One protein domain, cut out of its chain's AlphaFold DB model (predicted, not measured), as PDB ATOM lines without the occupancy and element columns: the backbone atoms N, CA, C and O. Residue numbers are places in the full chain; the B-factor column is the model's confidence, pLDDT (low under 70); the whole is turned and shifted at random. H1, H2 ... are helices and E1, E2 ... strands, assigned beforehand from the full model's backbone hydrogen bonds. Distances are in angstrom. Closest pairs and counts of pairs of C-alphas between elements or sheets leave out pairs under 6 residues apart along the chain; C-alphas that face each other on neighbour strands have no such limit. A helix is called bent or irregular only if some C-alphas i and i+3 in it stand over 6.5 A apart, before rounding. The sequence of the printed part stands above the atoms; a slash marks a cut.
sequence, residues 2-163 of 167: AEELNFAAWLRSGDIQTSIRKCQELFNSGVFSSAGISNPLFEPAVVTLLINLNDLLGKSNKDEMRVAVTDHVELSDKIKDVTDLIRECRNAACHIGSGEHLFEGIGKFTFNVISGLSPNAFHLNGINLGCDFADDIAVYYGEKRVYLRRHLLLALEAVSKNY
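Overview. This is residues 2 to 163 of the 167 residues of an uncharacterized protein of Pseudomonas synxantha (UniProt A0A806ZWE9). What is the main picture? A small sheet of E1, E4 and E5 has helix H4 across one face and the hairpin E2 and E3 packed on the other, while H1, H3 and H5 make a three-helix bundle on the H4 side. Residues 2 to 11 of H1 stick out as an arm away from the hairpin. What is it made of? The printed part has 162 residues, with five named helices and five named strands in the order H1 H2 H3 H4 E1 E2 E3 E4 E5 H5, a mixed class; the sheets E1 - E4 - E5 and E2 - E3 are antiparallel. How large is it? It is compact, with a radius of gyration of the C-alphas of 16.5 A, yet elongated, spanning 61 by 34 by 29 A.

Arrangement. How do the first helices stand? H1, residues 2 to 28, touches H3, residues 42 to 62, with residues 16 to 26 alone, opposite ways at a shallow tilt of 34 degrees, only just short of steep; the closest C-alphas, of Ser 19 and Asn 52, are 5.7 A apart. H2, residues 34 to 38, touches no helix and is only just irregular, with C-alphas 35 and 38 6.7 A apart. H4, residues 82 to 94, touches H3 at a steep tilt of 47 degrees, opposite ways, the closest C-alphas being those of Leu 50 and Arg 90, 5.2 A. How is the larger sheet built? E1, residues 110 to 115, and E4, residues 137 to 141, are antiparallel neighbours with N 111 and O 140 at 2.8 A; E4 and E5, residues 144 to 147, form a hairpin with N 139 and O 146 at 2.8 A. H4 is on this sheet in two layers, a helix on one face, at a height over the sheet of 8.5 A; H2 and H3 only graze it. The hairpin of E2, residues 118 to 124, and E3, residues 127 to 131, has N 121 and O 129 at 2.9 A and makes a sandwich with that sheet, two sheets face to face, their best planes 31 degrees apart. Where does H5 come in? H5, residues 148 to 162, is on the same face as H4, over none of the strands, and touches H3 at Leu 57 and Val 159, the closest C-alphas, 6.6 A, in the bundle of H1, H3 and H5, helices gathered together. Each O i to N i+4 pair is within hydrogen-bond range in H1, H3 and H4, against 8 of 11 in H5 and 0 of 1 in H2, where 0 of 2 O i to N i+3 pairs are.

Along the chain. Where does the first element begin? C-alpha 2 of H1 is at (89.407, 94.011, 118.324), and H1 is 38.8 A long. How long are the other longer elements? H3 measures 30.1 A, H5 20.4 A, H4 17.9 A and E1 15.9 A. Where does the last element end? H5 ends at C-alpha 162, at (86.510, 100.136, 95.525).

Size, cuts and confidence. How far does it reach? The two C-alphas farthest apart, of Glu 3 and Gly 126, are 61.1 A apart. Are there cuts or long links? The printed part has no cut; the links H3 to H4, 19 residues, and H4 to E1, 15 residues, are long. Where is confidence low? Residues 2 to 4 are under 70, and the mean pLDDT of the printed part is 93.2.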
ATOM      1  N   ALA A   2      88.525  93.718 119.477       62.47
ATOM      2  CA  ALA A   2      89.407  94.011 118.324       62.47
ATOM      3  C   ALA A   2      89.601  92.806 117.375       62.47
ATOM      4  O   ALA A   2      89.575  92.954 116.158       62.47
ATOM      5  N   GLU A   3      89.724  91.604 117.938       64.38
ATOM      6  CA  GLU A   3      89.873  90.350 117.186       64.38
ATOM      7  C   GLU A   3      88.573  89.942 116.462       64.38
ATOM      8  O   GLU A   3      88.600  89.537 115.303       64.38
ATOM      9  N   GLU A   4      87.413  90.163 117.093       67.75
ATOM     10  CA  GLU A   4      86.083  89.952 116.489       67.75
ATOM     11  C   GLU A   4      85.787  90.952 115.361       67.75
ATOM     12  O   GLU A   4      85.246  90.565 114.325       67.75
ATOM     13  N   LEU A   5      86.175  92.225 115.529       70.94
ATOM     14  CA  LEU A   5      86.077  93.245 114.478       70.94
ATOM     15  C   LEU A   5      86.933  92.870 113.261       70.94
ATOM     16  O   LEU A   5      86.493  93.040 112.125       70.94
ATOM     17  N   ASN A   6      88.122  92.306 113.493       80.62
ATOM     18  CA  ASN A   6      89.010  91.848 112.428       80.62
ATOM     19  C   ASN A   6      88.429  90.629 111.685       80.62
ATOM     20  O   ASN A   6      88.431  90.585 110.456       80.62
ATOM     21  N   PHE A   7      87.835  89.677 112.414       82.00
ATOM     22  CA  PHE A   7      87.182  88.511 111.816       82.00
ATOM     23  C   PHE A   7      85.948  88.879 110.975       82.00
ATOM     24  O   PHE A   7      85.804  88.408 109.846       82.00
ATOM     25  N   ALA A   8      85.077  89.761 111.476       87.00
ATOM     26  CA  ALA A   8      83.904  90.225 110.733       87.00
ATOM     27  C   ALA A   8      84.291  91.009 109.465       87.00
ATOM     28  O   ALA A   8      83.680  90.825 108.409       87.00
ATOM     29  N   ALA A   9      85.327  91.852 109.548       86.94
ATOM     30  CA  ALA A   9      85.866  92.563 108.392       86.94
ATOM     31  C   ALA A   9      86.451  91.595 107.348       86.94
ATOM     32  O   ALA A   9      86.199  91.757 106.151       86.94
ATOM     33  N   TRP A  10      87.168  90.561 107.796       87.25
ATOM     34  CA  TRP A  10      87.704  89.517 106.926       87.25
ATOM     35  C   TRP A  10      86.597  88.732 106.205       87.25
ATOM     36  O   TRP A  10      86.654  88.596 104.982       87.25
ATOM     37  N   LEU A  11      85.546  88.304 106.919       89.56
ATOM     38  CA  LEU A  11      84.382  87.634 106.319       89.56
ATOM     39  C   LEU A  11      83.698  88.512 105.265       89.56
ATOM     40  O   LEU A  11      83.475  88.073 104.138       89.56
ATOM     41  N   ARG A  12      83.433  89.782 105.599       93.31
ATOM     42  CA  ARG A  12      82.825  90.744 104.669       93.31
ATOM     43  C   ARG A  12      83.668  90.918 103.405       93.31
ATOM     44  O   ARG A  12      83.112  90.986 102.310       93.31
ATOM     45  N   SER A  13      84.991  91.003 103.550       92.88
ATOM     46  CA  SER A  13      85.913  91.091 102.416       92.88
ATOM     47  C   SER A  13      85.825  89.842 101.532       92.88
ATOM     48  O   SER A  13      85.658  89.957 100.318       92.88
ATOM     49  N   GLY A  14      85.826  88.646 102.132       93.50
ATOM     50  CA  GLY A  14      85.662  87.378 101.413       93.50
ATOM     51  C   GLY A  14      84.350  87.282 100.623       93.50
ATOM     52  O   GLY A  14      84.354  86.839  99.468       93.50
ATOM     53  N   ASP A  15      83.244  87.755 101.203       94.62
ATOM     54  CA  ASP A  15      81.941  87.816 100.534       94.62
ATOM     55  C   ASP A  15      81.968  88.759  99.326       94.62
ATOM     56  O   ASP A  15      81.515  88.391  98.242       94.62
ATOM     57  N   ILE A  16      82.534  89.960  99.490       97.25
ATOM     58  CA  ILE A  16      82.669  90.948  98.408       97.25
ATOM     59  C   ILE A  16      83.479  90.366  97.248       97.25
ATOM     60  O   ILE A  16      83.015  90.386  96.106       97.25
ATOM     61  N   GLN A  17      84.650  89.791  97.532       97.00
ATOM     62  CA  GLN A  17      85.506  89.206  96.498       97.00
ATOM     63  C   GLN A  17      84.832  88.027  95.791       97.00
ATOM     64  O   GLN A  17      84.976  87.849  94.582       97.00
ATOM     65  N   THR A  18      84.054  87.227  96.523       96.75
ATOM     66  CA  THR A  18      83.289  86.125  95.934       96.75
ATOM     67  C   THR A  18      82.184  86.628  95.010       96.75
ATOM     68  O   THR A  18      82.028  86.079  93.919       96.75
ATOM     69  N   SER A  19      81.446  87.671  95.393       97.88
ATOM     70  CA  SER A  19      80.421  88.277  94.534       97.88
ATOM     71  C   SER A  19      81.024  88.905  93.274       97.88
ATOM     72  O   SER A  19      80.512  88.669  92.181       97.88
ATOM     73  N   ILE A  20      82.146  89.629  93.396       98.38
ATOM     74  CA  ILE A  20      82.874  90.195  92.245       98.38
ATOM     75  C   ILE A  20      83.300  89.082  91.284       98.38
ATOM     76  O   ILE A  20      82.985  89.143  90.093       98.38
ATOM     77  N   ARG A  21      83.956  88.035  91.801       97.75
ATOM     78  CA  ARG A  21      84.413  86.898  90.993       97.75
ATOM     79  C   ARG A  21      83.251  86.214  90.273       97.75
ATOM     80  O   ARG A  21      83.349  85.983  89.074       97.75
ATOM     81  N   LYS A  22      82.130  85.964  90.957       97.62
ATOM     82  CA  LYS A  22      80.925  85.384  90.335       97.62
ATOM     83  C   LYS A  22      80.407  86.240  89.183       97.62
ATOM     84  O   LYS A  22      80.078  85.712  88.126       97.62
ATOM     85  N   CYS A  23      80.337  87.560  89.360       98.19
ATOM     86  CA  CYS A  23      79.923  88.458  88.285       98.19
ATOM     87  C   CYS A  23      80.883  88.393  87.088       98.19
ATOM     88  O   CYS A  23      80.430  88.295  85.950       98.19
ATOM     89  N   GLN A  24      82.197  88.394  87.337       97.69
ATOM     90  CA  GLN A  24      83.216  88.263  86.290       97.69
ATOM     91  C   GLN A  24      83.105  86.921  85.554       97.69
ATOM     92  O   GLN A  24      83.141  86.890  84.328       97.69
ATOM     93  N   GLU A  25      82.914  85.818  86.278       97.56
ATOM     94  CA  GLU A  25      82.708  84.482  85.707       97.56
ATOM     95  C   GLU A  25      81.467  84.432  84.807       97.56
ATOM     96  O   GLU A  25      81.533  83.867  83.717       97.56
ATOM     97  N   LEU A  26      80.357  85.073  85.198       97.19
ATOM     98  CA  LEU A  26      79.161  85.164  84.353       97.19
ATOM     99  C   LEU A  26      79.443  85.919  83.048       97.19
ATOM    100  O   LEU A  26      79.079  85.426  81.980       97.19
ATOM    101  N   PHE A  27      80.141  87.058  83.105       96.19
ATOM    102  CA  PHE A  27      80.558  87.778  81.894       96.19
ATOM    103  C   PHE A  27      81.511  86.955  81.017       96.19
ATOM    104  O   PHE A  27      81.349  86.925  79.797       96.19
ATOM    105  N   ASN A  28      82.442  86.225  81.630       95.56
ATOM    106  CA  ASN A  28      83.430  85.408  80.924       95.56
ATOM    107  C   ASN A  28      82.869  84.075  80.401       95.56
ATOM    108  O   ASN A  28      83.492  83.445  79.552       95.56
ATOM    109  N   SER A  29      81.694  83.644  80.868       94.38
ATOM    110  CA  SER A  29      81.071  82.374  80.464       94.38
ATOM    111  C   SER A  29      80.592  82.346  79.007       94.38
ATOM    112  O   SER A  29      80.301  81.276  78.474       94.38
ATOM    113  N   GLY A  30      80.453  83.513  78.368       91.38
ATOM    114  CA  GLY A  30      79.883  83.648  77.023       91.38
ATOM    115  C   GLY A  30      78.350  83.649  76.972       91.38
ATOM    116  O   GLY A  30      77.785  83.840  75.890       91.38
ATOM    117  N   VAL A  31      77.661  83.499  78.116       95.19
ATOM    118  CA  VAL A  31      76.187  83.531  78.180       95.19
ATOM    119  C   VAL A  31      75.618  84.878  77.718       95.19
ATOM    120  O   VAL A  31      74.578  84.909  77.074       95.19
ATOM    121  N   PHE A  32      76.335  85.983  77.944       94.88
ATOM    122  CA  PHE A  32      75.937  87.338  77.532       94.88
ATOM    123  C   PHE A  32      76.389  87.722  76.116       94.88
ATOM    124  O   PHE A  32      76.676  88.884  75.835       94.88
ATOM    125  N   SER A  33      76.468  86.749  75.214       92.25
ATOM    126  CA  SER A  33      76.640  87.006  73.783       92.25
ATOM    127  C   SER A  33      75.283  87.189  73.099       92.25
ATOM    128  O   SER A  33      74.265  86.704  73.591       92.25
ATOM    129  N   SER A  34      75.250  87.825  71.925       84.69
ATOM    130  CA  SER A  34      74.016  87.932  71.128       84.69
ATOM    131  C   SER A  34      73.413  86.561  70.794       84.69
ATOM    132  O   SER A  34      72.198  86.399  70.823       84.69
ATOM    133  N   ALA A  35      74.255  85.549  70.550       87.19
ATOM    134  CA  ALA A  35      73.822  84.160  70.361       87.19
ATOM    135  C   ALA A  35      73.330  83.500  71.666       87.19
ATOM    136  O   ALA A  35      72.568  82.537  71.634       87.19
ATOM    137  N   GLY A  36      73.766  84.014  72.816       85.94
ATOM    138  CA  GLY A  36      73.400  83.527  74.139       85.94
ATOM    139  C   GLY A  36      72.019  83.974  74.614       85.94
ATOM    140  O   GLY A  36      71.515  83.387  75.559       85.94
ATOM    141  N   ILE A  37      71.361  84.935  73.962       89.56
ATOM    142  CA  ILE A  37      70.043  85.439  74.405       89.56
ATOM    143  C   ILE A  37      68.966  84.352  74.388       89.56
ATOM    144  O   ILE A  37      68.103  84.324  75.259       89.56
ATOM    145  N   SER A  38      69.030  83.421  73.433       89.50
ATOM    146  CA  SER A  38      68.129  82.265  73.383       89.50
ATOM    147  C   SER A  38      68.545  81.121  74.317       89.50
ATOM    148  O   SER A  38      67.891  80.080  74.336       89.50
ATOM    149  N   ASN A  39      69.650  81.259  75.057       92.62
ATOM    150  CA  ASN A  39      70.104  80.247  76.002       92.62
ATOM    151  C   ASN A  39      69.198  80.265  77.248       92.62
ATOM    152  O   ASN A  39      68.997  81.333  77.828       92.62
ATOM    153  N   PRO A  40      68.706  79.110  77.735       94.06
ATOM    154  CA  PRO A  40      67.883  79.048  78.948       94.06
ATOM    155  C   PRO A  40      68.585  79.584  80.207       94.06
ATOM    156  O   PRO A  40      67.926  79.900  81.193       94.06
ATOM    157  N   LEU A  41      69.916  79.693  80.191       95.62
ATOM    158  CA  LEU A  41      70.703  80.255  81.284       95.62
ATOM    159  C   LEU A  41      70.846  81.781  81.214       95.62
ATOM    160  O   LEU A  41      71.363  82.365  82.164       95.62
ATOM    161  N   PHE A  42      70.385  82.436  80.144       96.31
ATOM    162  CA  PHE A  42      70.521  83.884  79.979       96.31
ATOM    163  C   PHE A  42      69.782  84.655  81.075       96.31
ATOM    164  O   PHE A  42      70.399  85.425  81.809       96.31
ATOM    165  N   GLU A  43      68.481  84.406  81.248       95.62
ATOM    166  CA  GLU A  43      67.688  85.060  82.295       95.62
ATOM    167  C   GLU A  43      68.221  84.784  83.707       95.62
ATOM    168  O   GLU A  43      68.532  85.750  84.411       95.62
ATOM    169  N   PRO A  44      68.445  83.520  84.121       96.12
ATOM    170  CA  PRO A  44      69.065  83.230  85.411       96.12
ATOM    171  C   PRO A  44      70.409  83.937  85.625       96.12
ATOM    172  O   PRO A  44      70.688  84.396  86.736       96.12
ATOM    173  N   ALA A  45      71.237  84.066  84.583       97.50
ATOM    174  CA  ALA A  45      72.517  84.760  84.666       97.50
ATOM    175  C   ALA A  45      72.340  86.274  84.871       97.50
ATOM    176  O   ALA A  45      73.007  86.843  85.738       97.50
ATOM    177  N   VAL A  46      71.416  86.923  84.150       97.69
ATOM    178  CA  VAL A  46      71.107  88.353  84.348       97.69
ATOM    179  C   VAL A  46      70.562  88.600  85.755       97.69
ATOM    180  O   VAL A  46      71.022  89.509  86.443       97.69
ATOM    181  N   VAL A  47      69.632  87.769  86.233       97.25
ATOM    182  CA  VAL A  47      69.077  87.903  87.590       97.25
ATOM    183  C   VAL A  47      70.165  87.707  88.648       97.25
ATOM    184  O   VAL A  47      70.244  88.476  89.607       97.25
ATOM    185  N   THR A  48      71.057  86.733  88.455       98.06
ATOM    186  CA  THR A  48      72.198  86.513  89.357       98.06
ATOM    187  C   THR A  48      73.139  87.720  89.373       98.06
ATOM    188  O   THR A  48      73.576  88.127  90.453       98.06
ATOM    189  N   LEU A  49      73.418  88.337  88.217       98.06
ATOM    190  CA  LEU A  49      74.174  89.589  88.150       98.06
ATOM    191  C   LEU A  49      73.489  90.706  88.939       98.06
ATOM    192  O   LEU A  49      74.143  91.340  89.762       98.06
ATOM    193  N   LEU A  50      72.190  90.927  88.728       98.31
ATOM    194  CA  LEU A  50      71.429  91.973  89.417       98.31
ATOM    195  C   LEU A  50      71.465  91.802  90.940       98.31
ATOM    196  O   LEU A  50      71.643  92.780  91.662       98.31
ATOM    197  N   ILE A  51      71.338  90.567  91.435       98.50
ATOM    198  CA  ILE A  51      71.418  90.260  92.871       98.50
ATOM    199  C   ILE A  51      72.799  90.622  93.430       98.50
ATOM    200  O   ILE A  51      72.881  91.359  94.416       98.50
ATOM    201  N   ASN A  52      73.872  90.128  92.805       98.62
ATOM    202  CA  ASN A  52      75.234  90.354  93.294       98.62
ATOM    203  C   ASN A  52      75.643  91.828  93.169       98.62
ATOM    204  O   ASN A  52      76.215  92.380  94.105       98.62
ATOM    205  N   LEU A  53      75.306  92.494  92.061       98.62
ATOM    206  CA  LEU A  53      75.604  93.913  91.868       98.62
ATOM    207  C   LEU A  53      74.814  94.801  92.826       98.62
ATOM    208  O   LEU A  53      75.397  95.708  93.405       98.62
ATOM    209  N   ASN A  54      73.528  94.536  93.062       98.62
ATOM    210  CA  ASN A  54      72.759  95.297  94.048       98.62
ATOM    211  C   ASN A  54      73.382  95.200  95.454       98.62
ATOM    212  O   ASN A  54      73.460  96.201  96.164       98.62
ATOM    213  N   ASP A  55      73.833  94.009  95.861       98.38
ATOM    214  CA  ASP A  55      74.526  93.827  97.140       98.38
ATOM    215  C   ASP A  55      75.878  94.563  97.179       98.38
ATOM    216  O   ASP A  55      76.130  95.332  98.108       98.38
ATOM    217  N   LEU A  56      76.716  94.403  96.147       98.62
ATOM    218  CA  LEU A  56      78.017  95.075  96.035       98.62
ATOM    219  C   LEU A  56      77.885  96.601  96.049       98.62
ATOM    220  O   LEU A  56      78.575  97.276  96.810       98.62
ATOM    221  N   LEU A  57      76.974  97.152  95.249       98.62
ATOM    222  CA  LEU A  57      76.729  98.592  95.169       98.62
ATOM    223  C   LEU A  57      76.115  99.128  96.464       98.62
ATOM    224  O   LEU A  57      76.468 100.218  96.911       98.62
ATOM    225  N   GLY A  58      75.258  98.341  97.123       98.25
ATOM    226  CA  GLY A  58      74.732  98.659  98.447       98.25
ATOM    227  C   GLY A  58      75.823  98.719  99.519       98.25
ATOM    228  O   GLY A  58      75.825  99.640 100.336       98.25
ATOM    229  N   LYS A  59      76.772  97.776  99.504       97.88
ATOM    230  CA  LYS A  59      77.966  97.792 100.367       97.88
ATOM    231  C   LYS A  59      78.855  98.999 100.059       97.88
ATOM    232  O   LYS A  59      79.196  99.731 100.982       97.88
ATOM    233  N   SER A  60      79.113  99.269  98.782       98.25
ATOM    234  CA  SER A  60      79.906 100.416  98.322       98.25
ATOM    235  C   SER A  60      79.308 101.746  98.764       98.25
ATOM    236  O   SER A  60      80.017 102.617  99.249       98.25
ATOM    237  N   ASN A  61      77.985 101.889  98.673       98.31
ATOM    238  CA  ASN A  61      77.272 103.074  99.137       98.31
ATOM    239  C   ASN A  61      77.339 103.243 100.664       98.31
ATOM    240  O   ASN A  61      77.460 104.366 101.141       98.31
ATOM    241  N   LYS A  62      77.254 102.148 101.434       97.31
ATOM    242  CA  LYS A  62      77.422 102.187 102.900       97.31
ATOM    243  C   LYS A  62      78.841 102.575 103.313       97.31
ATOM    244  O   LYS A  62      78.999 103.191 104.358       97.31
ATOM    245  N   ASP A  63      79.827 102.240 102.490       96.75
ATOM    246  CA  ASP A  63      81.227 102.619 102.683       96.75
ATOM    247  C   ASP A  63      81.545 104.004 102.071       96.75
ATOM    248  O   ASP A  63      82.708 104.315 101.844       96.75
ATOM    249  N   GLU A  64      80.529 104.820 101.755       98.06
ATOM    250  CA  GLU A  64      80.655 106.169 101.165       98.06
ATOM    251  C   GLU A  64      81.331 106.217  99.776       98.06
ATOM    252  O   GLU A  64      81.667 107.281  99.263       98.06
ATOM    253  N   MET A  65      81.449 105.071  99.103       97.94
ATOM    254  CA  MET A  65      82.027 104.912  97.764       97.94
ATOM    255  C   MET A  65      80.938 104.605  96.726       97.94
ATOM    256  O   MET A  65      81.004 103.613  95.997       97.94
ATOM    257  N   ARG A  66      79.866 105.401  96.681       98.12
ATOM    258  CA  ARG A  66      78.741 105.159  95.760       98.12
ATOM    259  C   ARG A  66      79.195 105.188  94.292       98.12
ATOM    260  O   ARG A  66      79.851 106.128  93.857       98.12
ATOM    261  N   VAL A  67      78.764 104.204  93.500       98.31
ATOM    262  CA  VAL A  67      78.932 104.217  92.037       98.31
ATOM    263  C   VAL A  67      77.758 104.978  91.412       98.31
ATOM    264  O   VAL A  67      76.662 104.436  91.266       98.31
ATOM    265  N   ALA A  68      77.985 106.244  91.064       97.75
ATOM    266  CA  ALA A  68      76.955 107.180  90.602       97.75
ATOM    267  C   ALA A  68      77.036 107.470  89.088       97.75
ATOM    268  O   ALA A  68      77.048 108.621  88.663       97.75
ATOM    269  N   VAL A  69      77.143 106.425  88.260       96.38
ATOM    270  CA  VAL A  69      77.147 106.574  86.792       96.38
ATOM    271  C   VAL A  69      75.735 106.907  86.310       96.38
ATOM    272  O   VAL A  69      74.794 106.183  86.635       96.38
ATOM    273  N   THR A  70      75.588 107.980  85.534       97.69
ATOM    274  CA  THR A  70      74.293 108.438  84.991       97.69
ATOM    275  C   THR A  70      74.174 108.274  83.480       97.69
ATOM    276  O   THR A  70      73.087 108.438  82.927       97.69
ATOM    277  N   ASP A  71      75.274 107.961  82.799       96.75
ATOM    278  CA  ASP A  71      75.284 107.787  81.351       96.75
ATOM    279  C   ASP A  71      74.331 106.661  80.941       96.75
ATOM    280  O   ASP A  71      74.419 105.542  81.444       96.75
ATOM    281  N   HIS A  72      73.423 106.978  80.015       95.69
ATOM    282  CA  HIS A  72      72.412 106.061  79.468       95.69
ATOM    283  C   HIS A  72      71.377 105.535  80.479       95.69
ATOM    284  O   HIS A  72      70.604 104.632  80.153       95.69
ATOM    285  N   VAL A  73      71.307 106.140  81.669       97.00
ATOM    286  CA  VAL A  73      70.286 105.851  82.679       97.00
ATOM    287  C   VAL A  73      69.089 106.782  82.492       97.00
ATOM    288  O   VAL A  73      69.230 108.001  82.422       97.00
ATOM    289  N   GLU A  74      67.891 106.208  82.457       95.12
ATOM    290  CA  GLU A  74      66.635 106.963  82.480       95.12
ATOM    291  C   GLU A  74      66.349 107.425  83.916       95.12
ATOM    292  O   GLU A  74      65.956 106.641  84.784       95.12
ATOM    293  N   LEU A  75      66.627 108.704  84.183       96.38
ATOM    294  CA  LEU A  75      66.531 109.285  85.521       96.38
ATOM    295  C   LEU A  75      65.077 109.534  85.940       96.38
ATOM    296  O   LEU A  75      64.240 109.956  85.145       96.38
ATOM    297  N   SER A  76      64.797 109.317  87.222       95.38
ATOM    298  CA  SER A  76      63.500 109.564  87.860       95.38
ATOM    299  C   SER A  76      63.675 109.841  89.356       95.38
ATOM    300  O   SER A  76      64.778 109.743  89.895       95.38
ATOM    301  N   ASP A  77      62.578 110.103  90.070       93.94
ATOM    302  CA  ASP A  77      62.600 110.275  91.530       93.94
ATOM    303  C   ASP A  77      63.188 109.058  92.270       93.94
ATOM    304  O   ASP A  77      63.811 109.203  93.327       93.94
ATOM    305  N   LYS A  78      63.015 107.849  91.707       94.50
ATOM    306  CA  LYS A  78      63.537 106.590  92.265       94.50
ATOM    307  C   LYS A  78      64.929 106.220  91.751       94.50
ATOM    308  O   LYS A  78      65.639 105.497  92.455       94.50
ATOM    309  N   ILE A  79      65.290 106.657  90.541       97.88
ATOM    310  CA  ILE A  79      66.512 106.261  89.831       97.88
ATOM    311  C   ILE A  79      67.368 107.496  89.569       97.88
ATOM    312  O   ILE A  79      67.101 108.253  88.640       97.88
ATOM    313  N   LYS A  80      68.413 107.688  90.380       98.25
ATOM    314  CA  LYS A  80      69.340 108.823  90.239       98.25
ATOM    315  C   LYS A  80      70.623 108.461  89.498       98.25
ATOM    316  O   LYS A  80      71.316 109.351  89.023       98.25
ATOM    317  N   ASP A  81      70.944 107.173  89.430       98.44
ATOM    318  CA  ASP A  81      72.143 106.621  88.804       98.44
ATOM    319  C   ASP A  81      72.014 105.094  88.629       98.44
ATOM    320  O   ASP A  81      70.989 104.484  88.961       98.44
ATOM    321  N   VAL A  82      73.081 104.463  88.135       98.38
ATOM    322  CA  VAL A  82      73.167 103.014  87.917       98.38
ATOM    323  C   VAL A  82      72.965 102.185  89.194       98.38
ATOM    324  O   VAL A  82      72.446 101.071  89.115       98.38
ATOM    325  N   THR A  83      73.329 102.707  90.373       98.62
ATOM    326  CA  THR A  83      73.127 101.998  91.647       98.62
ATOM    327  C   THR A  83      71.639 101.866  91.944       98.62
ATOM    328  O   THR A  83      71.173 100.783  92.308       98.62
ATOM    329  N   ASP A  84      70.878 102.942  91.745       98.50
ATOM    330  CA  ASP A  84      69.427 102.884  91.896       98.50
ATOM    331  C   ASP A  84      68.776 102.055  90.782       98.50
ATOM    332  O   ASP A  84      67.916 101.227  91.075       98.50
ATOM    333  N   LEU A  85      69.219 102.197  89.526       98.50
ATOM    334  CA  LEU A  85      68.693 101.410  88.404       98.50
ATOM    335  C   LEU A  85      68.816  99.902  88.666       98.50
ATOM    336  O   LEU A  85      67.836  99.171  88.545       98.50
ATOM    337  N   ILE A  86      70.001  99.432  89.069       98.44
ATOM    338  CA  ILE A  86      70.241  98.011  89.360       98.44
ATOM    339  C   ILE A  86      69.377  97.541  90.532       98.44
ATOM    340  O   ILE A  86      68.827  96.440  90.469       98.44
ATOM    341  N   ARG A  87      69.202  98.366  91.576       97.81
ATOM    342  CA  ARG A  87      68.298  98.056  92.695       97.81
ATOM    343  C   ARG A  87      66.871  97.840  92.204       97.81
ATOM    344  O   ARG A  87      66.255  96.832  92.554       97.81
ATOM    345  N   GLU A  88      66.360  98.761  91.398       96.25
ATOM    346  CA  GLU A  88      64.994  98.707  90.886       96.25
ATOM    347  C   GLU A  88      64.788  97.533  89.910       96.25
ATOM    348  O   GLU A  88      63.813  96.791  90.041       96.25
ATOM    349  N   CYS A  89      65.733  97.280  88.995       96.12
ATOM    350  CA  CYS A  89      65.697  96.112  88.107       96.12
ATOM    351  C   CYS A  89      65.775  94.791  88.886       96.12
ATOM    352  O   CYS A  89      65.051  93.850  88.567       96.12
ATOM    353  N   ARG A  90      66.606  94.712  89.935       96.44
ATOM    354  CA  ARG A  90      66.676  93.541  90.824       96.44
ATOM    355  C   ARG A  90      65.351  93.319  91.539       96.44
ATOM    356  O   ARG A  90      64.872  92.188  91.592       96.44
ATOM    357  N   ASN A  91      64.764  94.378  92.098       94.12
ATOM    358  CA  ASN A  91      63.482  94.295  92.790       94.12
ATOM    359  C   ASN A  91      62.393  93.780  91.851       94.12
ATOM    360  O   ASN A  91      61.678  92.855  92.225       94.12
ATOM    361  N   ALA A  92      62.323  94.306  90.626       92.44
ATOM    362  CA  ALA A  92      61.463  93.742  89.601       92.44
ATOM    363  C   ALA A  92      61.794  92.249  89.422       92.44
ATOM    364  O   ALA A  92      60.996  91.402  89.816       92.44
ATOM    365  N   ALA A  93      62.989  91.893  88.947       92.19
ATOM    366  CA  ALA A  93      63.381  90.507  88.670       92.19
ATOM    367  C   ALA A  93      63.017  89.493  89.777       92.19
ATOM    368  O   ALA A  93      62.540  88.400  89.480       92.19
ATOM    369  N   CYS A  94      63.203  89.849  91.052       91.38
ATOM    370  CA  CYS A  94      62.954  88.951  92.183       91.38
ATOM    371  C   CYS A  94      61.509  88.975  92.713       91.38
ATOM    372  O   CYS A  94      61.072  87.999  93.326       91.38
ATOM    373  N   HIS A  95      60.750  90.055  92.512       87.38
ATOM    374  CA  HIS A  95      59.391  90.203  93.041       87.38
ATOM    375  C   HIS A  95      58.357  90.089  91.919       87.38
ATOM    376  O   HIS A  95      57.721  91.066  91.525       87.38
ATOM    377  N   ILE A  96      58.171  88.868  91.408       77.12
ATOM    378  CA  ILE A  96      57.341  88.554  90.227       77.12
ATOM    379  C   ILE A  96      55.885  89.039  90.363       77.12
ATOM    380  O   ILE A  96      55.276  89.438  89.373       77.12
ATOM    381  N   GLY A  97      55.328  89.013  91.578       74.88
ATOM    382  CA  GLY A  97      53.965  89.478  91.867       74.88
ATOM    383  C   GLY A  97      53.840  90.978  92.157       74.88
ATOM    384  O   GLY A  97      52.739  91.444  92.436       74.88
ATOM    385  N   SER A  98      54.943  91.732  92.143       76.56
ATOM    386  CA  SER A  98      54.923  93.177  92.393       76.56
ATOM    387  C   SER A  98      54.582  93.971  91.129       76.56
ATOM    388  O   SER A  98      54.770  93.501  90.007       76.56
ATOM    389  N   GLY A  99      54.128  95.214  91.310       78.62
ATOM    390  CA  GLY A  99      53.879  96.149  90.210       78.62
ATOM    391  C   GLY A  99      55.146  96.694  89.540       78.62
ATOM    392  O   GLY A  99      55.037  97.428  88.568       78.62
ATOM    393  N   GLU A 100      56.347  96.338  90.009       80.38
ATOM    394  CA  GLU A 100      57.617  96.918  89.532       80.38
ATOM    395  C   GLU A 100      57.974  96.567  88.078       80.38
ATOM    396  O   GLU A 100      58.883  97.160  87.496       80.38
ATOM    397  N   HIS A 101      57.238  95.621  87.492       78.88
ATOM    398  CA  HIS A 101      57.330  95.178  86.097       78.88
ATOM    399  C   HIS A 101      56.307  95.811  85.164       78.88
ATOM    400  O   HIS A 101      56.247  95.465  83.978       78.88
ATOM    401  N   LEU A 102      55.413  96.617  85.725       82.31
ATOM    402  CA  LEU A 102      54.390  97.274  84.945       82.31
ATOM    403  C   LEU A 102      55.028  98.417  84.169       82.31
ATOM    404  O   LEU A 102      55.921  99.111  84.654       82.31
ATOM    405  N   PHE A 103      54.557  98.556  82.944       82.81
ATOM    406  CA  PHE A 103      54.811  99.674  82.069       82.81
ATOM    407  C   PHE A 103      53.481 100.400  81.900       82.81
ATOM    408  O   PHE A 103      52.500  99.793  81.444       82.81
ATOM    409  N   GLU A 104      53.426 101.671  82.300       81.75
ATOM    410  CA  GLU A 104      52.203 102.459  82.253       81.75
ATOM    411  C   GLU A 104      51.644 102.515  80.825       81.75
ATOM    412  O   GLU A 104      52.338 102.783  79.847       81.75
ATOM    413  N   GLY A 105      50.364 102.180  80.681       80.12
ATOM    414  CA  GLY A 105      49.701 102.130  79.382       80.12
ATOM    415  C   GLY A 105      49.985 100.881  78.542       80.12
ATOM    416  O   GLY A 105      49.238 100.664  77.599       80.12
ATOM    417  N   ILE A 106      50.968 100.029  78.861       81.38
ATOM    418  CA  ILE A 106      51.269  98.796  78.094       81.38
ATOM    419  C   ILE A 106      50.882  97.528  78.874       81.38
ATOM    420  O   ILE A 106      50.338  96.587  78.297       81.38
ATOM    421  N   GLY A 107      51.135  97.490  80.184       82.62
ATOM    422  CA  GLY A 107      50.953  96.299  81.019       82.62
ATOM    423  C   GLY A 107      52.286  95.682  81.447       82.62
ATOM    424  O   GLY A 107      53.238  96.398  81.734       82.62
ATOM    425  N   LYS A 108      52.370  94.352  81.556       82.69
ATOM    426  CA  LYS A 108      53.586  93.673  82.038       82.69
ATOM    427  C   LYS A 108      54.649  93.601  80.937       82.69
ATOM    428  O   LYS A 108      54.422  92.955  79.918       82.69
ATOM    429  N   PHE A 109      55.824  94.182  81.182       84.31
ATOM    430  CA  PHE A 109      56.961  94.160  80.254       84.31
ATOM    431  C   PHE A 109      58.225  93.623  80.950       84.31
ATOM    432  O   PHE A 109      59.238  94.305  81.086       84.31
ATOM    433  N   THR A 110      58.146  92.390  81.458       84.88
ATOM    434  CA  THR A 110      59.239  91.732  82.197       84.88
ATOM    435  C   THR A 110      60.152  90.951  81.266       84.88
ATOM    436  O   THR A 110      59.672  90.108  80.515       84.88
ATOM    437  N   PHE A 111      61.458  91.158  81.407       89.50
ATOM    438  CA  PHE A 111      62.506  90.381  80.754       89.50
ATOM    439  C   PHE A 111      62.423  90.377  79.218       89.50
ATOM    440  O   PHE A 111      62.657  89.369  78.556       89.50
ATOM    441  N   ASN A 112      62.108  91.529  78.623       92.75
ATOM    442  CA  ASN A 112      62.225  91.693  77.173       92.75
ATOM    443  C   ASN A 112      63.670  92.042  76.819       92.75
ATOM    444  O   ASN A 112      64.240  92.970  77.397       92.75
ATOM    445  N   VAL A 113      64.253  91.294  75.883       95.38
ATOM    446  CA  VAL A 113      65.678  91.372  75.543       95.38
ATOM    447  C   VAL A 113      65.850  91.771  74.082       95.38
ATOM    448  O   VAL A 113      65.264  91.148  73.198       95.38
ATOM    449  N   ILE A 114      66.679  92.782  73.819       96.19
ATOM    450  CA  ILE A 114      67.021  93.246  72.467       96.19
ATOM    451  C   ILE A 114      68.542  93.341  72.341       96.19
ATOM    452  O   ILE A 114      69.186  94.017  73.141       96.19
ATOM    453  N   SER A 115      69.118  92.683  71.332       96.38
ATOM    454  CA  SER A 115      70.559  92.736  71.041       96.38
ATOM    455  C   SER A 115      70.869  93.634  69.863       96.38
ATOM    456  O   SER A 115      70.156  93.600  68.859       96.38
ATOM    457  N   GLY A 116      71.998  94.333  69.951       96.38
ATOM    458  CA  GLY A 116      72.507  95.145  68.859       96.38
ATOM    459  C   GLY A 116      71.651  96.379  68.593       96.38
ATOM    460  O   GLY A 116      70.687  96.663  69.298       96.38
ATOM    461  N   LEU A 117      72.022  97.139  67.564       97.38
ATOM    462  CA  LEU A 117      71.393  98.418  67.262       97.38
ATOM    463  C   LEU A 117      69.999  98.186  66.673       97.38
ATOM    464  O   LEU A 117      69.850  97.918  65.482       97.38
ATOM    465  N   SER A 118      68.981  98.310  67.517       96.50
ATOM    466  CA  SER A 118      67.576  98.195  67.141       96.50
ATOM    467  C   SER A 118      66.731  99.096  68.049       96.50
ATOM    468  O   SER A 118      66.006  98.587  68.908       96.50
ATOM    469  N   PRO A 119      66.819 100.432  67.896       94.00
ATOM    470  CA  PRO A 119      66.186 101.400  68.803       94.00
ATOM    471  C   PRO A 119      64.649 101.367  68.769       94.00
ATOM    472  O   PRO A 119      64.001 101.788  69.719       94.00
ATOM    473  N   ASN A 120      64.060 100.814  67.704       94.88
ATOM    474  CA  ASN A 120      62.610 100.695  67.516       94.88
ATOM    475  C   ASN A 120      62.171  99.222  67.414       94.88
ATOM    476  O   ASN A 120      61.339  98.880  66.577       94.88
ATOM    477  N   ALA A 121      62.784  98.329  68.199       94.25
ATOM    478  CA  ALA A 121      62.468  96.895  68.183       94.25
ATOM    479  C   ALA A 121      61.000  96.612  68.540       94.25
ATOM    480  O   ALA A 121      60.385  95.706  67.980       94.25
ATOM    481  N   PHE A 122      60.438  97.412  69.446       91.44
ATOM    482  CA  PHE A 122      59.023  97.410  69.779       91.44
ATOM    483  C   PHE A 122      58.437  98.801  69.570       91.44
ATOM    484  O   PHE A 122      59.047  99.800  69.948       91.44
ATOM    485  N   HIS A 123      57.225  98.848  69.019       89.88
ATOM    486  CA  HIS A 123      56.403 100.049  68.953       89.88
ATOM    487  C   HIS A 123      55.085  99.768  69.675       89.88
ATOM    488  O   HIS A 123      54.225  99.060  69.149       89.88
ATOM    489  N   LEU A 124      54.952 100.265  70.902       86.81
ATOM    490  CA  LEU A 124      53.826  99.967  71.787       86.81
ATOM    491  C   LEU A 124      53.222 101.281  72.274       86.81
ATOM    492  O   LEU A 124      53.891 102.065  72.938       86.81
ATOM    493  N   ASN A 125      51.962 101.531  71.914       86.25
ATOM    494  CA  ASN A 125      51.213 102.729  72.311       86.25
ATOM    495  C   ASN A 125      51.970 104.050  72.073       86.25
ATOM    496  O   ASN A 125      51.934 104.960  72.893       86.25
ATOM    497  N   GLY A 126      52.661 104.152  70.930       86.12
ATOM    498  CA  GLY A 126      53.420 105.343  70.538       86.12
ATOM    499  C   GLY A 126      54.829 105.439  71.132       86.12
ATOM    500  O   GLY A 126      55.558 106.366  70.784       86.12
ATOM    501  N   ILE A 127      55.236 104.488  71.975       89.06
ATOM    502  CA  ILE A 127      56.573 104.422  72.569       89.06
ATOM    503  C   ILE A 127      57.425 103.432  71.777       89.06
ATOM    504  O   ILE A 127      57.008 102.302  71.507       89.06
ATOM    505  N   ASN A 128      58.633 103.864  71.419       91.69
ATOM    506  CA  ASN A 128      59.648 103.004  70.825       91.69
ATOM    507  C   ASN A 128      60.548 102.444  71.924       91.69
ATOM    508  O   ASN A 128      61.124 103.204  72.700       91.69
ATOM    509  N   LEU A 129      60.669 101.120  71.970       93.62
ATOM    510  CA  LEU A 129      61.572 100.419  72.877       93.62
ATOM    511  C   LEU A 129      62.572  99.614  72.057       93.62
ATOM    512  O   LEU A 129      62.245  99.059  71.004       93.62
ATOM    513  N   GLY A 130      63.796  99.519  72.552       95.81
ATOM    514  CA  GLY A 130      64.875  98.923  71.799       95.81
ATOM    515  C   GLY A 130      66.228  99.035  72.475       95.81
ATOM    516  O   GLY A 130      66.356  99.408  73.643       95.81
ATOM    517  N   CYS A 131      67.250  98.697  71.702       97.38
ATOM    518  CA  CYS A 131      68.637  98.846  72.102       97.38
ATOM    519  C   CYS A 131      69.297  99.906  71.220       97.38
ATOM    520  O   CYS A 131      69.297  99.797  69.991       97.38
ATOM    521  N   ASP A 132      69.866 100.923  71.862       97.38
ATOM    522  CA  ASP A 132      70.452 102.079  71.177       97.38
ATOM    523  C   ASP A 132      71.893 101.815  70.701       97.38
ATOM    524  O   ASP A 132      72.545 102.699  70.146       97.38
ATOM    525  N   PHE A 133      72.415 100.599  70.910       97.69
ATOM    526  CA  PHE A 133      73.838 100.306  70.763       97.69
ATOM    527  C   PHE A 133      74.115  98.982  70.053       97.69
ATOM    528  O   PHE A 133      73.596  97.931  70.417       97.69
ATOM    529  N   ALA A 134      75.010  99.030  69.064       97.06
ATOM    530  CA  ALA A 134      75.379  97.874  68.249       97.06
ATOM    531  C   ALA A 134      76.095  96.763  69.031       97.06
ATOM    532  O   ALA A 134      75.996  95.599  68.655       97.06
ATOM    533  N   ASP A 135      76.811  97.117  70.097       95.94
ATOM    534  CA  ASP A 135      77.626  96.191  70.878       95.94
ATOM    535  C   ASP A 135      76.949  95.710  72.167       95.94
ATOM    536  O   ASP A 135      77.572  94.969  72.918       95.94
ATOM    537  N   ASP A 136      75.705  96.112  72.447       97.50
ATOM    538  CA  ASP A 136      75.048  95.870  73.737       97.50
ATOM    539  C   ASP A 136      73.803  94.982  73.644       97.50
ATOM    540  O   ASP A 136      73.305  94.629  72.567       97.50
ATOM    541  N   ILE A 137      73.296  94.629  74.821       97.56
ATOM    542  CA  ILE A 137      72.021  93.951  75.010       97.56
ATOM    543  C   ILE A 137      71.202  94.769  76.008       97.56
ATOM    544  O   ILE A 137      71.617  94.955  77.154       97.56
ATOM    545  N   ALA A 138      70.038  95.244  75.567       97.69
ATOM    546  CA  ALA A 138      69.045  95.881  76.419       97.69
ATOM    547  C   ALA A 138      68.144  94.814  77.045       97.69
ATOM    548  O   ALA A 138      67.589  93.980  76.329       97.69
ATOM    549  N   VAL A 139      67.972  94.867  78.362       97.19
ATOM    550  CA  VAL A 139      67.018  94.047  79.115       97.19
ATOM    551  C   VAL A 139      66.030  94.972  79.812       97.19
ATOM    552  O   VAL A 139      66.429  95.921  80.487       97.19
ATOM    553  N   TYR A 140      64.743  94.692  79.655       95.44
ATOM    554  CA  TYR A 140      63.671  95.500  80.223       95.44
ATOM    555  C   TYR A 140      63.001  94.835  81.426       95.44
ATOM    556  O   TYR A 140      62.723  93.636  81.424       95.44
ATOM    557  N   TYR A 141      62.679  95.654  82.424       93.81
ATOM    558  CA  TYR A 141      61.897  95.308  83.605       93.81
ATOM    559  C   TYR A 141      60.820  96.378  83.829       93.81
ATOM    560  O   TYR A 141      61.031  97.358  84.546       93.81
ATOM    561  N   GLY A 142      59.668  96.205  83.177       90.38
ATOM    562  CA  GLY A 142      58.678  97.273  83.041       90.38
ATOM    563  C   GLY A 142      59.251  98.408  82.199       90.38
ATOM    564  O   GLY A 142      59.828  98.165  81.140       90.38
ATOM    565  N   GLU A 143      59.141  99.635  82.697       90.31
ATOM    566  CA  GLU A 143      59.712 100.838  82.065       90.31
ATOM    567  C   GLU A 143      61.237 100.894  82.159       90.31
ATOM    568  O   GLU A 143      61.893 101.616  81.422       90.31
ATOM    569  N   LYS A 144      61.826 100.115  83.067       94.12
ATOM    570  CA  LYS A 144      63.241 100.209  83.406       94.12
ATOM    571  C   LYS A 144      64.053  99.426  82.381       94.12
ATOM    572  O   LYS A 144      63.902  98.207  82.274       94.12
ATOM    573  N   ARG A 145      64.958 100.102  81.678       96.00
ATOM    574  CA  ARG A 145      65.923  99.475  80.769       96.00
ATOM    575  C   ARG A 145      67.305  99.395  81.402       96.00
ATOM    576  O   ARG A 145      67.841 100.389  81.885       96.00
ATOM    577  N   VAL A 146      67.927  98.221  81.323       97.50
ATOM    578  CA  VAL A 146      69.330  98.029  81.687       97.50
ATOM    579  C   VAL A 146      70.139  97.494  80.510       97.50
ATOM    580  O   VAL A 146      69.712  96.573  79.820       97.50
ATOM    581  N   TYR A 147      71.317  98.072  80.286       98.31
ATOM    582  CA  TYR A 147      72.282  97.614  79.296       98.31
ATOM    583  C   TYR A 147      73.320  96.701  79.948       98.31
ATOM    584  O   TYR A 147      73.906  97.058  80.976       98.31
ATOM    585  N   LEU A 148      73.580  95.529  79.363       97.69
ATOM    586  CA  LEU A 148      74.549  94.587  79.929       97.69
ATOM    587  C   LEU A 148      75.954  95.187  80.016       97.69
ATOM    588  O   LEU A 148      76.596  95.064  81.058       97.69
ATOM    589  N   ARG A 149      76.440  95.849  78.962       96.38
ATOM    590  CA  ARG A 149      77.788  96.437  78.972       96.38
ATOM    591  C   ARG A 149      77.782  97.790  79.667       96.38
ATOM    592  O   ARG A 149      78.504  97.982  80.640       96.38
ATOM    593  N   ARG A 150      76.937  98.714  79.207       97.06
ATOM    594  CA  ARG A 150      76.945 100.108  79.691       97.06
ATOM    595  C   ARG A 150      76.492 100.276  81.137       97.06
ATOM    596  O   ARG A 150      76.920 101.226  81.776       97.06
ATOM    597  N   HIS A 151      75.668  99.375  81.672       98.38
ATOM    598  CA  HIS A 151      75.230  99.467  83.067       98.38
ATOM    599  C   HIS A 151      75.834  98.358  83.924       98.38
ATOM    600  O   HIS A 151      76.515  98.661  84.898       98.38
ATOM    601  N   LEU A 152      75.627  97.079  83.585       98.38
ATOM    602  CA  LEU A 152      76.027  95.989  84.489       98.38
ATOM    603  C   LEU A 152      77.544  95.763  84.521       98.38
ATOM    604  O   LEU A 152      78.113  95.649  85.607       98.38
ATOM    605  N   LEU A 153      78.208  95.722  83.361       97.81
ATOM    606  CA  LEU A 153      79.661  95.541  83.293       97.81
ATOM    607  C   LEU A 153      80.397  96.770  83.838       97.81
ATOM    608  O   LEU A 153      81.271  96.618  84.686       97.81
ATOM    609  N   LEU A 154      80.008  97.984  83.434       97.19
ATOM    610  CA  LEU A 154      80.634  99.203  83.962       97.19
ATOM    611  C   LEU A 154      80.419  99.366  85.474       97.19
ATOM    612  O   LEU A 154      81.349  99.757  86.178       97.19
ATOM    613  N   ALA A 155      79.238  99.024  86.002       98.31
ATOM    614  CA  ALA A 155      79.014  99.030  87.448       98.31
ATOM    615  C   ALA A 155      79.899  98.001  88.165       98.31
ATOM    616  O   ALA A 155      80.455  98.316  89.219       98.31
ATOM    617  N   LEU A 156      80.073  96.802  87.592       98.44
ATOM    618  CA  LEU A 156      80.985  95.785  88.119       98.44
ATOM    619  C   LEU A 156      82.430  96.290  88.152       98.44
ATOM    620  O   LEU A 156      83.104  96.172  89.174       98.44
ATOM    621  N   GLU A 157      82.913  96.855  87.049       97.62
ATOM    622  CA  GLU A 157      84.271  97.391  86.950       97.62
ATOM    623  C   GLU A 157      84.496  98.539  87.937       97.62
ATOM    624  O   GLU A 157      85.534  98.595  88.597       97.62
ATOM    625  N   ALA A 158      83.519  99.439  88.071       97.69
ATOM    626  CA  ALA A 158      83.582 100.553  89.006       97.69
ATOM    627  C   ALA A 158      83.605 100.074  90.463       97.69
ATOM    628  O   ALA A 158      84.495 100.465  91.215       97.69
ATOM    629  N   VAL A 159      82.686  99.185  90.860       98.19
ATOM    630  CA  VAL A 159      82.623  98.703  92.249       98.19
ATOM    631  C   VAL A 159      83.819  97.821  92.610       98.19
ATOM    632  O   VAL A 159      84.279  97.844  93.748       98.19
ATOM    633  N   SER A 160      84.390  97.095  91.645       97.38
ATOM    634  CA  SER A 160      85.592  96.281  91.876       97.38
ATOM    635  C   SER A 160      86.816  97.134  92.223       97.38
ATOM    636  O   SER A 160      87.666  96.693  92.990       97.38
ATOM    637  N   LYS A 161      86.904  98.373  91.718       97.06
ATOM    638  CA  LYS A 161      87.987  99.311  92.076       97.06
ATOM    639  C   LYS A 161      87.914  99.766  93.533       97.06
ATOM    640  O   LYS A 161      88.950 100.047  94.123       97.06
ATOM    641  N   ASN A 162      86.715  99.797  94.114       97.00
ATOM    642  CA  ASN A 162      86.510 100.136  95.525       97.00
ATOM    643  C   ASN A 162      86.931  98.989  96.460       97.00
ATOM    644  O   ASN A 162      87.189  99.210  97.641       97.00
ATOM    645  N   TYR A 163      87.015  97.766  95.928       95.81
ATOM    646  CA  TYR A 163      87.336  96.553  96.671       95.81
ATOM    647  C   TYR A 163      88.397  95.720  95.942       95.81
ATOM    648  O   TYR A 163      88.093  94.623  95.460       95.81
TER     649      TYR A 163